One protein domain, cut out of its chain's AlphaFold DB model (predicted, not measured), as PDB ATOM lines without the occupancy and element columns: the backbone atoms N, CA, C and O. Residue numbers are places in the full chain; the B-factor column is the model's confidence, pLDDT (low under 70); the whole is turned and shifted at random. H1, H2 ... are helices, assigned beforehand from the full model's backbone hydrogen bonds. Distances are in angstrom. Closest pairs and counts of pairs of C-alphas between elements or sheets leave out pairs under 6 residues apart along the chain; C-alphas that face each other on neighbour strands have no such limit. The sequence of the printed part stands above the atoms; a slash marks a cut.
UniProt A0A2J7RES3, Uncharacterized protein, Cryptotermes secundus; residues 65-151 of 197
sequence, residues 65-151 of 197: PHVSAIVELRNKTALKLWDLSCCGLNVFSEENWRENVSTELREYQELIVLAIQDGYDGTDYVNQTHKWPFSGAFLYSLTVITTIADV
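AT A GLANCE: This is residues 65 to 151 of the 197 residues of an uncharacterized protein of Cryptotermes secundus (UniProt A0A2J7RES3). A long helical hairpin, H2 side by side with H1, makes most of the length of a rod, and the short helix H3 lies off toward the other end, touching neither. The 87 printed residues have three named helices, in the order H1, H2, H3, and no named strand: all helix. The whole is extended, with a radius of gyration of the C-alphas of 20.5 A, and spans 64 by 30 by 19 A.

HOW THE PARTS SIT: H2, residues 94 to 117, touches H1, residues 67 to 86; the closest C-alphas, of Leu 81 and Val 101, are 6.7 A apart. This hairpin runs opposite ways at a shallow tilt of 5 degrees. H3, residues 134 to 145, is apart from both. In H1, H2 and H3 every O i to N i+4 pair is within hydrogen-bond range.

IN THESE COORDINATES: H2 is 33.7 A long, H1 28.5 A and H3 16.7 A. C-alpha 67 is at (-36.653, -6.254, 46.685) and C-alpha 145 at (-54.297, -1.873, 17.243).

THE WHOLE: The C-alphas farthest apart, of Asn 90 and Thr 146, are 64.2 A apart. The printed part has no cut. The link from H2 to H3 is long, 16 residues. Residues 88 to 93, 125 to 133 and 144 to 151 are among those with pLDDT under 70.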
ATOM      1  N   PRO A  65     -33.365  -3.024  42.255       59.06
ATOM      2  CA  PRO A  65     -33.028  -2.915  43.661       59.06
ATOM      3  C   PRO A  65     -33.580  -4.149  44.360       59.06
ATOM      4  O   PRO A  65     -34.762  -4.475  44.234       59.06
ATOM      5  N   HIS A  66     -32.674  -4.898  44.993       68.62
ATOM      6  CA  HIS A  66     -32.963  -6.206  45.557       68.62
ATOM      7  C   HIS A  66     -34.188  -6.045  46.464       68.62
ATOM      8  O   HIS A  66     -34.100  -5.403  47.505       68.62
ATOM      9  N   VAL A  67     -35.358  -6.534  46.031       72.56
ATOM     10  CA  VAL A  67     -36.653  -6.254  46.685       72.56
ATOM     11  C   VAL A  67     -36.597  -6.600  48.175       72.56
ATOM     12  O   VAL A  67     -37.140  -5.892  49.016       72.56
ATOM     13  N   SER A  68     -35.836  -7.635  48.523       72.19
ATOM     14  CA  SER A  68     -35.519  -8.017  49.901       72.19
ATOM     15  C   SER A  68     -34.789  -6.933  50.706       72.19
ATOM     16  O   SER A  68     -35.095  -6.780  51.884       72.19
ATOM     17  N   ALA A  69     -33.889  -6.147  50.110       80.38
ATOM     18  CA  ALA A  69     -33.225  -5.020  50.770       80.38
ATOM     19  C   ALA A  69     -34.213  -3.885  51.089       80.38
ATOM     20  O   ALA A  69     -34.138  -3.292  52.164       80.38
ATOM     21  N   ILE A  70     -35.179  -3.622  50.202       83.06
ATOM     22  CA  ILE A  70     -36.241  -2.629  50.442       83.06
ATOM     23  C   ILE A  70     -37.188  -3.117  51.549       83.06
ATOM     24  O   ILE A  70     -37.554  -2.356  52.447       83.06
ATOM     25  N   VAL A  71     -37.543  -4.406  51.531       84.31
ATOM     26  CA  VAL A  71     -38.358  -5.034  52.583       84.31
ATOM     27  C   VAL A  71     -37.638  -5.003  53.938       84.31
ATOM     28  O   VAL A  71     -38.265  -4.728  54.965       84.31
ATOM     29  N   GLU A  72     -36.322  -5.233  53.961       87.12
ATOM     30  CA  GLU A  72     -35.503  -5.133  55.171       87.12
ATOM     31  C   GLU A  72     -35.418  -3.690  55.688       87.12
ATOM     32  O   GLU A  72     -35.595  -3.463  56.888       87.12
ATOM     33  N   LEU A  73     -35.214  -2.713  54.795       87.56
ATOM     34  CA  LEU A  73     -35.251  -1.280  55.110       87.56
ATOM     35  C   LEU A  73     -36.573  -0.891  55.773       87.56
ATOM     36  O   LEU A  73     -36.563  -0.300  56.850       87.56
ATOM     37  N   ARG A  74     -37.710  -1.296  55.192       89.12
ATOM     38  CA  ARG A  74     -39.041  -1.047  55.766       89.12
ATOM     39  C   ARG A  74     -39.164  -1.595  57.184       89.12
ATOM     40  O   ARG A  74     -39.664  -0.903  58.068       89.12
ATOM     41  N   ASN A  75     -38.719  -2.831  57.405       91.81
ATOM     42  CA  ASN A  75     -38.813  -3.464  58.718       91.81
ATOM     43  C   ASN A  75     -37.911  -2.763  59.749       91.81
ATOM     44  O   ASN A  75     -38.335  -2.500  60.872       91.81
ATOM     45  N   LYS A  76     -36.689  -2.381  59.354       91.88
ATOM     46  CA  LYS A  76     -35.769  -1.608  60.200       91.88
ATOM     47  C   LYS A  76     -36.358  -0.254  60.595       91.88
ATOM     48  O   LYS A  76     -36.339   0.078  61.779       91.88
ATOM     49  N   THR A  77     -36.924   0.494  59.648       91.38
ATOM     50  CA  THR A  77     -37.579   1.779  59.933       91.38
ATOM     51  C   THR A  77     -38.781   1.595  60.858       91.38
ATOM     52  O   THR A  77     -38.924   2.338  61.825       91.38
ATOM     53  N   ALA A  78     -39.609   0.569  60.633       91.75
ATOM     54  CA  ALA A  78     -40.745   0.267  61.505       91.75
ATOM     55  C   ALA A  78     -40.310  -0.049  62.948       91.75
ATOM     56  O   ALA A  78     -40.921   0.450  63.892       91.75
ATOM     57  N   LEU A  79     -39.230  -0.817  63.126       91.00
ATOM     58  CA  LEU A  79     -38.669  -1.119  64.447       91.00
ATOM     59  C   LEU A  79     -38.101   0.124  65.138       91.00
ATOM     60  O   LEU A  79     -38.355   0.321  66.324       91.00
ATOM     61  N   LYS A  80     -37.383   0.985  64.409       88.00
ATOM     62  CA  LYS A  80     -36.884   2.257  64.953       88.00
ATOM     63  C   LYS A  80     -38.021   3.181  65.399       88.00
ATOM     64  O   LYS A  80     -37.966   3.748  66.485       88.00
ATOM     65  N   LEU A  81     -39.066   3.310  64.579       89.44
ATOM     66  CA  LEU A  81     -40.249   4.109  64.912       89.44
ATOM     67  C   LEU A  81     -41.000   3.535  66.119       89.44
ATOM     68  O   LEU A  81     -41.492   4.292  66.958       89.44
ATOM     69  N   TRP A  82     -41.073   2.207  66.223       87.88
ATOM     70  CA  TRP A  82     -41.662   1.527  67.373       87.88
ATOM     71  C   TRP A  82     -40.873   1.787  68.658       87.88
ATOM     72  O   TRP A  82     -41.474   2.113  69.678       87.88
ATOM     73  N   ASP A  83     -39.542   1.710  68.610       87.81
ATOM     74  CA  ASP A  83     -38.675   2.006  69.756       87.81
ATOM     75  C   ASP A  83     -38.819   3.468  70.210       87.81
ATOM     76  O   ASP A  83     -39.057   3.732  71.390       87.81
ATOM     77  N   LEU A  84     -38.831   4.407  69.255       83.44
ATOM     78  CA  LEU A  84     -39.109   5.827  69.503       83.44
ATOM     79  C   LEU A  84     -40.504   6.086  70.087       83.44
ATOM     80  O   LEU A  84     -40.698   7.096  70.746       83.44
ATOM     81  N   SER A  85     -41.482   5.218  69.830       79.88
ATOM     82  CA  SER A  85     -42.861   5.397  70.314       79.88
ATOM     83  C   SER A  85     -43.123   4.701  71.654       79.88
ATOM     84  O   SER A  85     -43.898   5.203  72.464       79.88
ATOM     85  N   CYS A  86     -42.513   3.535  71.890       76.19
ATOM     86  CA  CYS A  86     -42.755   2.703  73.073       76.19
ATOM     87  C   CYS A  86     -41.793   3.007  74.233       76.19
ATOM     88  O   CYS A  86     -42.181   2.897  75.396       76.19
ATOM     89  N   CYS A  87     -40.537   3.337  73.923       71.56
ATOM     90  CA  CYS A  87     -39.437   3.394  74.894       71.56
ATOM     91  C   CYS A  87     -38.649   4.713  74.819       71.56
ATOM     92  O   CYS A  87     -37.988   5.097  75.786       71.56
ATOM     93  N   GLY A  88     -38.711   5.400  73.676       62.34
ATOM     94  CA  GLY A  88     -38.010   6.643  73.402       62.34
ATOM     95  C   GLY A  88     -38.808   7.876  73.818       62.34
ATOM     96  O   GLY A  88     -39.806   8.226  73.211       62.34
ATOM     97  N   LEU A  89     -38.270   8.603  74.795       58.56
ATOM     98  CA  LEU A  89     -38.702   9.937  75.215       58.56
ATOM     99  C   LEU A  89     -40.012  10.005  76.021       58.56
ATOM    100  O   LEU A  89     -41.044   9.420  75.713       58.56
ATOM    101  N   ASN A  90     -39.958  10.809  77.082       57.41
ATOM    102  CA  ASN A  90     -41.120  11.229  77.848       57.41
ATOM    103  C   ASN A  90     -42.079  11.927  76.860       57.41
ATOM    104  O   ASN A  90     -41.743  13.002  76.364       57.41
ATOM    105  N   VAL A  91     -43.242  11.324  76.577       58.50
ATOM    106  CA  VAL A  91     -44.312  11.773  75.643       58.50
ATOM    107  C   VAL A  91     -44.680  13.272  75.753       58.50
ATOM    108  O   VAL A  91     -45.315  13.842  74.877       58.50
ATOM    109  N   PHE A  92     -44.228  13.944  76.809       56.47
ATOM    110  CA  PHE A  92     -44.420  15.359  77.112       56.47
ATOM    111  C   PHE A  92     -43.578  16.352  76.285       56.47
ATOM    112  O   PHE A  92     -43.773  17.554  76.439       56.47
ATOM    113  N   SER A  93     -42.674  15.903  75.407       64.69
ATOM    114  CA  SER A  93     -42.042  16.764  74.390       64.69
ATOM    115  C   SER A  93     -42.418  16.278  72.989       64.69
ATOM    116  O   SER A  93     -41.614  15.687  72.270       64.69
ATOM    117  N   GLU A  94     -43.683  16.512  72.625       72.44
ATOM    118  CA  GLU A  94     -44.252  16.200  71.305       72.44
ATOM    119  C   GLU A  94     -43.379  16.739  70.164       72.44
ATOM    120  O   GLU A  94     -43.207  16.080  69.144       72.44
ATOM    121  N   GLU A  95     -42.786  17.918  70.353       80.00
ATOM    122  CA  GLU A  95     -41.945  18.574  69.356       80.00
ATOM    123  C   GLU A  95     -40.665  17.783  69.050       80.00
ATOM    124  O   GLU A  95     -40.406  17.496  67.882       80.00
ATOM    125  N   ASN A  96     -39.935  17.337  70.079       80.69
ATOM    126  CA  ASN A  96     -38.716  16.541  69.904       80.69
ATOM    127  C   ASN A  96     -39.022  15.143  69.350       80.69
ATOM    128  O   ASN A  96     -38.273  14.611  68.531       80.69
ATOM    129  N   TRP A  97     -40.136  14.539  69.776       81.69
ATOM    130  CA  TRP A  97     -40.584  13.266  69.211       81.69
ATOM    131  C   TRP A  97     -40.921  13.415  67.723       81.69
ATOM    132  O   TRP A  97     -40.461  12.625  66.895       81.69
ATOM    133  N   ARG A  98     -41.670  14.465  67.369       84.19
ATOM    134  CA  ARG A  98     -42.060  14.762  65.989       84.19
ATOM    135  C   ARG A  98     -40.841  15.025  65.110       84.19
ATOM    136  O   ARG A  98     -40.807  14.524  63.988       84.19
ATOM    137  N   GLU A  99     -39.849  15.762  65.602       87.81
ATOM    138  CA  GLU A  99     -38.604  16.022  64.872       87.81
ATOM    139  C   GLU A  99     -37.831  14.722  64.592       87.81
ATOM    140  O   GLU A  99     -37.480  14.449  63.437       87.81
ATOM    141  N   ASN A 100     -37.670  13.856  65.597       86.25
ATOM    142  CA  ASN A 100     -36.980  12.572  65.438       86.25
ATOM    143  C   ASN A 100     -37.703  11.632  64.463       86.25
ATOM    144  O   ASN A 100     -37.078  11.065  63.566       86.25
ATOM    145  N   VAL A 101     -39.027  11.503  64.590       89.19
ATOM    146  CA  VAL A 101     -39.835  10.685  63.674       89.19
ATOM    147  C   VAL A 101     -39.790  11.245  62.253       89.19
ATOM    148  O   VAL A 101     -39.660  10.482  61.296       89.19
ATOM    149  N   SER A 102     -39.858  12.570  62.098       90.12
ATOM    150  CA  SER A 102     -39.781  13.215  60.784       90.12
ATOM    151  C   SER A 102     -38.429  12.998  60.103       90.12
ATOM    152  O   SER A 102     -38.386  12.820  58.888       90.12
ATOM    153  N   THR A 103     -37.343  12.953  60.879       91.31
ATOM    154  CA  THR A 103     -35.993  12.702  60.365       91.31
ATOM    155  C   THR A 103     -35.870  11.272  59.843       91.31
ATOM    156  O   THR A 103     -35.521  11.078  58.681       91.31
ATOM    157  N   GLU A 104     -36.265  10.278  60.643       90.19
ATOM    158  CA  GLU A 104     -36.216   8.861  60.247       90.19
ATOM    159  C   GLU A 104     -37.159   8.546  59.069       90.19
ATOM    160  O   GLU A 104     -36.816   7.777  58.167       90.19
ATOM    161  N   LEU A 105     -38.344   9.170  59.022       92.12
ATOM    162  CA  LEU A 105     -39.258   9.031  57.885       92.12
ATOM    163  C   LEU A 105     -38.696   9.657  56.610       92.12
ATOM    164  O   LEU A 105     -38.888   9.091  55.535       92.12
ATOM    165  N   ARG A 106     -38.010  10.800  56.711       94.00
ATOM    166  CA  ARG A 106     -37.434  11.479  55.547       94.00
ATOM    167  C   ARG A 106     -36.322  10.654  54.907       94.00
ATOM    168  O   ARG A 106     -36.328  10.489  53.692       94.00
ATOM    169  N   GLU A 107     -35.445  10.058  55.712       91.94
ATOM    170  CA  GLU A 107     -34.404   9.146  55.216       91.94
ATOM    171  C   GLU A 107     -35.004   7.927  54.498       91.94
ATOM    172  O   GLU A 107     -34.580   7.558  53.403       91.94
ATOM    173  N   TYR A 108     -36.048   7.322  55.072       90.25
ATOM    174  CA  TYR A 108     -36.745   6.204  54.436       90.25
ATOM    175  C   TYR A 108     -37.440   6.605  53.125       90.25
ATOM    176  O   TYR A 108     -37.403   5.857  52.147       90.25
ATOM    177  N   GLN A 109     -38.059   7.787  53.089       91.00
ATOM    178  CA  GLN A 109     -38.715   8.317  51.895       91.00
ATOM    179  C   GLN A 109     -37.723   8.556  50.758       91.00
ATOM    180  O   GLN A 109     -38.012   8.165  49.629       91.00
ATOM    181  N   GLU A 110     -36.561   9.145  51.037       92.44
ATOM    182  CA  GLU A 110     -35.522   9.378  50.027       92.44
ATOM    183  C   GLU A 110     -35.054   8.055  49.398       92.44
ATOM    184  O   GLU A 110     -35.002   7.934  48.172       92.44
ATOM    185  N   LEU A 111     -34.826   7.025  50.218       88.31
ATOM    186  CA  LEU A 111     -34.425   5.696  49.746       88.31
ATOM    187  C   LEU A 111     -35.518   4.996  48.926       88.31
ATOM    188  O   LEU A 111     -35.216   4.363  47.914       88.31
ATOM    189  N   ILE A 112     -36.787   5.120  49.323       87.69
ATOM    190  CA  ILE A 112     -37.900   4.535  48.564       87.69
ATOM    191  C   ILE A 112     -38.151   5.265  47.253       87.69
ATOM    192  O   ILE A 112     -38.448   4.614  46.256       87.69
ATOM    193  N   VAL A 113     -38.038   6.590  47.224       89.56
ATOM    194  CA  VAL A 113     -38.222   7.356  45.987       89.56
ATOM    195  C   VAL A 113     -37.167   6.957  44.958       89.56
ATOM    196  O   VAL A 113     -37.520   6.747  43.799       89.56
ATOM    197  N   LEU A 114     -35.915   6.777  45.385       86.69
ATOM    198  CA  LEU A 114     -34.854   6.249  44.525       86.69
ATOM    199  C   LEU A 114     -35.181   4.832  44.041       86.69
ATOM    200  O   LEU A 114     -35.150   4.571  42.844       86.69
ATOM    201  N   ALA A 115     -35.612   3.947  44.941       83.19
ATOM    202  CA  ALA A 115     -35.998   2.594  44.557       83.19
ATOM    203  C   ALA A 115     -37.160   2.565  43.545       83.19
ATOM    204  O   ALA A 115     -37.153   1.751  42.625       83.19
ATOM    205  N   ILE A 116     -38.155   3.448  43.688       83.62
ATOM    206  CA  ILE A 116     -39.289   3.564  42.754       83.62
ATOM    207  C   ILE A 116     -38.825   4.102  41.397       83.62
ATOM    208  O   ILE A 116     -39.291   3.615  40.365       83.62
ATOM    209  N   GLN A 117     -37.912   5.078  41.382       81.81
ATOM    210  CA  GLN A 117     -37.292   5.560  40.143       81.81
ATOM    211  C   GLN A 117     -36.541   4.438  39.415       81.81
ATOM    212  O   GLN A 117     -36.649   4.340  38.194       81.81
ATOM    213  N   ASP A 118     -35.902   3.542  40.169       74.62
ATOM    214  CA  ASP A 118     -35.217   2.347  39.661       74.62
ATOM    215  C   ASP A 118     -36.170   1.171  39.347       74.62
ATOM    216  O   ASP A 118     -35.739   0.069  39.005       74.62
ATOM    217  N   GLY A 119     -37.488   1.382  39.425       72.50
ATOM    218  CA  GLY A 119     -38.494   0.421  38.970       72.50
ATOM    219  C   GLY A 119     -39.121  -0.455  40.056       72.50
ATOM    220  O   GLY A 119     -39.897  -1.357  39.716       72.50
ATOM    221  N   TYR A 120     -38.855  -0.184  41.339       78.12
ATOM    222  CA  TYR A 120     -39.594  -0.793  42.447       78.12
ATOM    223  C   TYR A 120     -41.081  -0.429  42.365       78.12
ATOM    224  O   TYR A 120     -41.457   0.740  42.303       78.12
ATOM    225  N   ASP A 121     -41.945  -1.439  42.373       76.25
ATOM    226  CA  ASP A 121     -43.389  -1.281  42.187       76.25
ATOM    227  C   ASP A 121     -44.195  -1.356  43.491       76.25
ATOM    228  O   ASP A 121     -45.425  -1.371  43.457       76.25
ATOM    229  N   GLY A 122     -43.516  -1.376  44.642       76.19
ATOM    230  CA  GLY A 122     -44.165  -1.454  45.948       76.19
ATOM    231  C   GLY A 122     -44.618  -2.860  46.333       76.19
ATOM    232  O   GLY A 122     -45.301  -3.005  47.348       76.19
ATOM    233  N   THR A 123     -44.276  -3.884  45.546       74.38
ATOM    234  CA  THR A 123     -44.657  -5.259  45.849       74.38
ATOM    235  C   THR A 123     -43.565  -5.993  46.627       74.38
ATOM    236  O   THR A 123     -42.386  -5.958  46.288       74.38
ATOM    237  N   ASP A 124     -43.971  -6.716  47.671       71.12
ATOM    238  CA  ASP A 124     -43.062  -7.527  48.499       71.12
ATOM    239  C   ASP A 124     -42.691  -8.866  47.828       71.12
ATOM    240  O   ASP A 124     -42.019  -9.722  48.412       71.12
ATOM    241  N   TYR A 125     -43.165  -9.096  46.602       64.69
ATOM    242  CA  TYR A 125     -43.034 -10.372  45.921       64.69
ATOM    243  C   TYR A 125     -41.678 -10.486  45.225       64.69
ATOM    244  O   TYR A 125     -41.540 -10.212  44.038       64.69
ATOM    245  N   VAL A 126     -40.694 -11.016  45.955       58.84
ATOM    246  CA  VAL A 126     -39.331 -11.313  45.464       58.84
ATOM    247  C   VAL A 126     -39.320 -12.200  44.198       58.84
ATOM    248  O   VAL A 126     -38.351 -12.182  43.449       58.84
ATOM    249  N   ASN A 127     -40.397 -12.953  43.931       55.38
ATOM    250  CA  ASN A 127     -40.454 -13.989  42.890       55.38
ATOM    251  C   ASN A 127     -41.694 -13.952  41.968       55.38
ATOM    252  O   ASN A 127     -41.972 -14.953  41.304       55.38
ATOM    253  N   GLN A 128     -42.461 -12.860  41.887       52.75
ATOM    254  CA  GLN A 128     -43.621 -12.838  40.982       52.75
ATOM    255  C   GLN A 128     -43.258 -12.333  39.583       52.75
ATOM    256  O   GLN A 128     -43.306 -11.155  39.250       52.75
ATOM    257  N   THR A 129     -42.878 -13.313  38.765       53.75
ATOM    258  CA  THR A 129     -43.327 -13.503  37.380       53.75
ATOM    259  C   THR A 129     -44.152 -12.357  36.788       53.75
ATOM    260  O   THR A 129     -45.356 -12.275  37.002       53.75
ATOM    261  N   HIS A 130     -43.477 -11.568  35.950       52.69
ATOM    262  CA  HIS A 130     -44.024 -10.761  34.861       52.69
ATOM    263  C   HIS A 130     -45.183  -9.829  35.262       52.69
ATOM    264  O   HIS A 130     -46.353 -10.197  35.181       52.69
ATOM    265  N   LYS A 131     -44.834  -8.562  35.537       54.75
ATOM    266  CA  LYS A 131     -45.714  -7.375  35.668       54.75
ATOM    267  C   LYS A 131     -46.831  -7.294  34.603       54.75
ATOM    268  O   LYS A 131     -47.819  -6.600  34.789       54.75
ATOM    269  N   TRP A 132     -46.682  -8.046  33.507       54.84
ATOM    270  CA  TRP A 132     -47.672  -8.257  32.458       54.84
ATOM    271  C   TRP A 132     -47.752  -9.730  32.042       54.84
ATOM    272  O   TRP A 132     -46.947 -10.150  31.215       54.84
ATOM    273  N   PRO A 133     -48.689 -10.559  32.526       68.19
ATOM    274  CA  PRO A 133     -48.833 -11.923  32.009       68.19
ATOM    275  C   PRO A 133     -49.014 -11.904  30.479       68.19
ATOM    276  O   PRO A 133     -49.585 -10.958  29.940       68.19
ATOM    277  N   PHE A 134     -48.539 -12.935  29.766       70.06
ATOM    278  CA  PHE A 134     -48.571 -13.002  28.290       70.06
ATOM    279  C   PHE A 134     -49.942 -12.625  27.703       70.06
ATOM    280  O   PHE A 134     -50.036 -11.826  26.775       70.06
ATOM    281  N   SER A 135     -51.016 -13.128  28.314       65.06
ATOM    282  CA  SER A 135     -52.397 -12.815  27.940       65.06
ATOM    283  C   SER A 135     -52.759 -11.331  28.114       65.06
ATOM    284  O   SER A 135     -53.536 -10.804  27.325       65.06
ATOM    285  N   GLY A 136     -52.179 -10.643  29.101       71.44
ATOM    286  CA  GLY A 136     -52.357  -9.207  29.338       71.44
ATOM    287  C   GLY A 136     -51.607  -8.336  28.327       71.44
ATOM    288  O   GLY A 136     -52.184  -7.388  27.802       71.44
ATOM    289  N   ALA A 137     -50.366  -8.695  27.978       75.50
ATOM    290  CA  ALA A 137     -49.607  -8.002  26.930       75.50
ATOM    291  C   ALA A 137     -50.256  -8.171  25.541       75.50
ATOM    292  O   ALA A 137     -50.348  -7.214  24.771       75.50
ATOM    293  N   PHE A 138     -50.775  -9.369  25.249       75.44
ATOM    294  CA  PHE A 138     -51.539  -9.645  24.033       75.44
ATOM    295  C   PHE A 138     -52.817  -8.798  23.961       75.44
ATOM    296  O   PHE A 138     -53.037  -8.110  22.965       75.44
ATOM    297  N   LEU A 139     -53.621  -8.785  25.030       74.19
ATOM    298  CA  LEU A 139     -54.842  -7.979  25.083       74.19
ATOM    299  C   LEU A 139     -54.555  -6.478  24.955       74.19
ATOM    300  O   LEU A 139     -55.252  -5.808  24.202       74.19
ATOM    301  N   TYR A 140     -53.507  -5.961  25.603       67.81
ATOM    302  CA  TYR A 140     -53.098  -4.559  25.464       67.81
ATOM    303  C   TYR A 140     -52.671  -4.212  24.028       67.81
ATOM    304  O   TYR A 140     -53.094  -3.203  23.470       67.81
ATOM    305  N   SER A 141     -51.887  -5.076  23.377       71.75
ATOM    306  CA  SER A 141     -51.518  -4.864  21.972       71.75
ATOM    307  C   SER A 141     -52.740  -4.873  21.044       71.75
ATOM    308  O   SER A 141     -52.829  -4.063  20.122       71.75
ATOM    309  N   LEU A 142     -53.726  -5.731  21.330       72.00
ATOM    310  CA  LEU A 142     -54.963  -5.820  20.566       72.00
ATOM    311  C   LEU A 142     -55.821  -4.564  20.743       72.00
ATOM    312  O   LEU A 142     -56.356  -4.078  19.751       72.00
ATOM    313  N   THR A 143     -55.931  -3.997  21.947       72.81
ATOM    314  CA  THR A 143     -56.719  -2.770  22.181       72.81
ATOM    315  C   THR A 143     -56.093  -1.527  21.551       72.81
ATOM    316  O   THR A 143     -56.832  -0.667  21.070       72.81
ATOM    317  N   VAL A 144     -54.758  -1.446  21.489       69.88
ATOM    318  CA  VAL A 144     -54.033  -0.367  20.794       69.88
ATOM    319  C   VAL A 144     -54.233  -0.458  19.278       69.88
ATOM    320  O   VAL A 144     -54.558   0.544  18.646       69.88
ATOM    321  N   ILE A 145     -54.112  -1.656  18.692       60.31
ATOM    322  CA  ILE A 145     -54.297  -1.873  17.243       60.31
ATOM    323  C   ILE A 145     -55.760  -1.677  16.828       60.31
ATOM    324  O   ILE A 145     -56.040  -1.126  15.767       60.31
ATOM    325  N   THR A 146     -56.701  -2.120  17.661       69.69
ATOM    326  CA  THR A 146     -58.138  -1.980  17.385       69.69
ATOM    327  C   THR A 146     -58.688  -0.605  17.767       69.69
ATOM    328  O   THR A 146     -59.865  -0.346  17.528       69.69
ATOM    329  N   THR A 147     -57.864   0.293  18.329       62.28
ATOM    330  CA  THR A 147     -58.252   1.638  18.810       62.28
ATOM    331  C   THR A 147     -59.400   1.633  19.831       62.28
ATOM    332  O   THR A 147     -60.060   2.642  20.056       62.28
ATOM    333  N   ILE A 148     -59.638   0.498  20.496       57.03
ATOM    334  CA  ILE A 148     -60.750   0.320  21.443       57.03
ATOM    335  C   ILE A 148     -60.517   1.096  22.754       57.03
ATOM    336  O   ILE A 148     -61.475   1.447  23.440       57.03
ATOM    337  N   ALA A 149     -59.263   1.413  23.096       50.78
ATOM    338  CA  ALA A 149     -58.918   2.109  24.340       50.78
ATOM    339  C   ALA A 149     -59.412   3.572  24.413       50.78
ATOM    340  O   ALA A 149     -59.572   4.090  25.513       50.78
ATOM    341  N   ASP A 150     -59.707   4.220  23.281       49.94
ATOM    342  CA  ASP A 150     -60.138   5.631  23.239       49.94
ATOM    343  C   ASP A 150     -61.648   5.808  23.517       49.94
ATOM    344  O   ASP A 150     -62.118   6.889  23.860       49.94
ATOM    345  N   VAL A 151     -62.439   4.730  23.418       50.56
ATOM    346  CA  VAL A 151     -63.901   4.779  23.637       50.56
ATOM    347  C   VAL A 151     -64.274   4.634  25.119       50.56
ATOM    348  O   VAL A 151     -65.372   5.022  25.522       50.56
TER     349      VAL A 151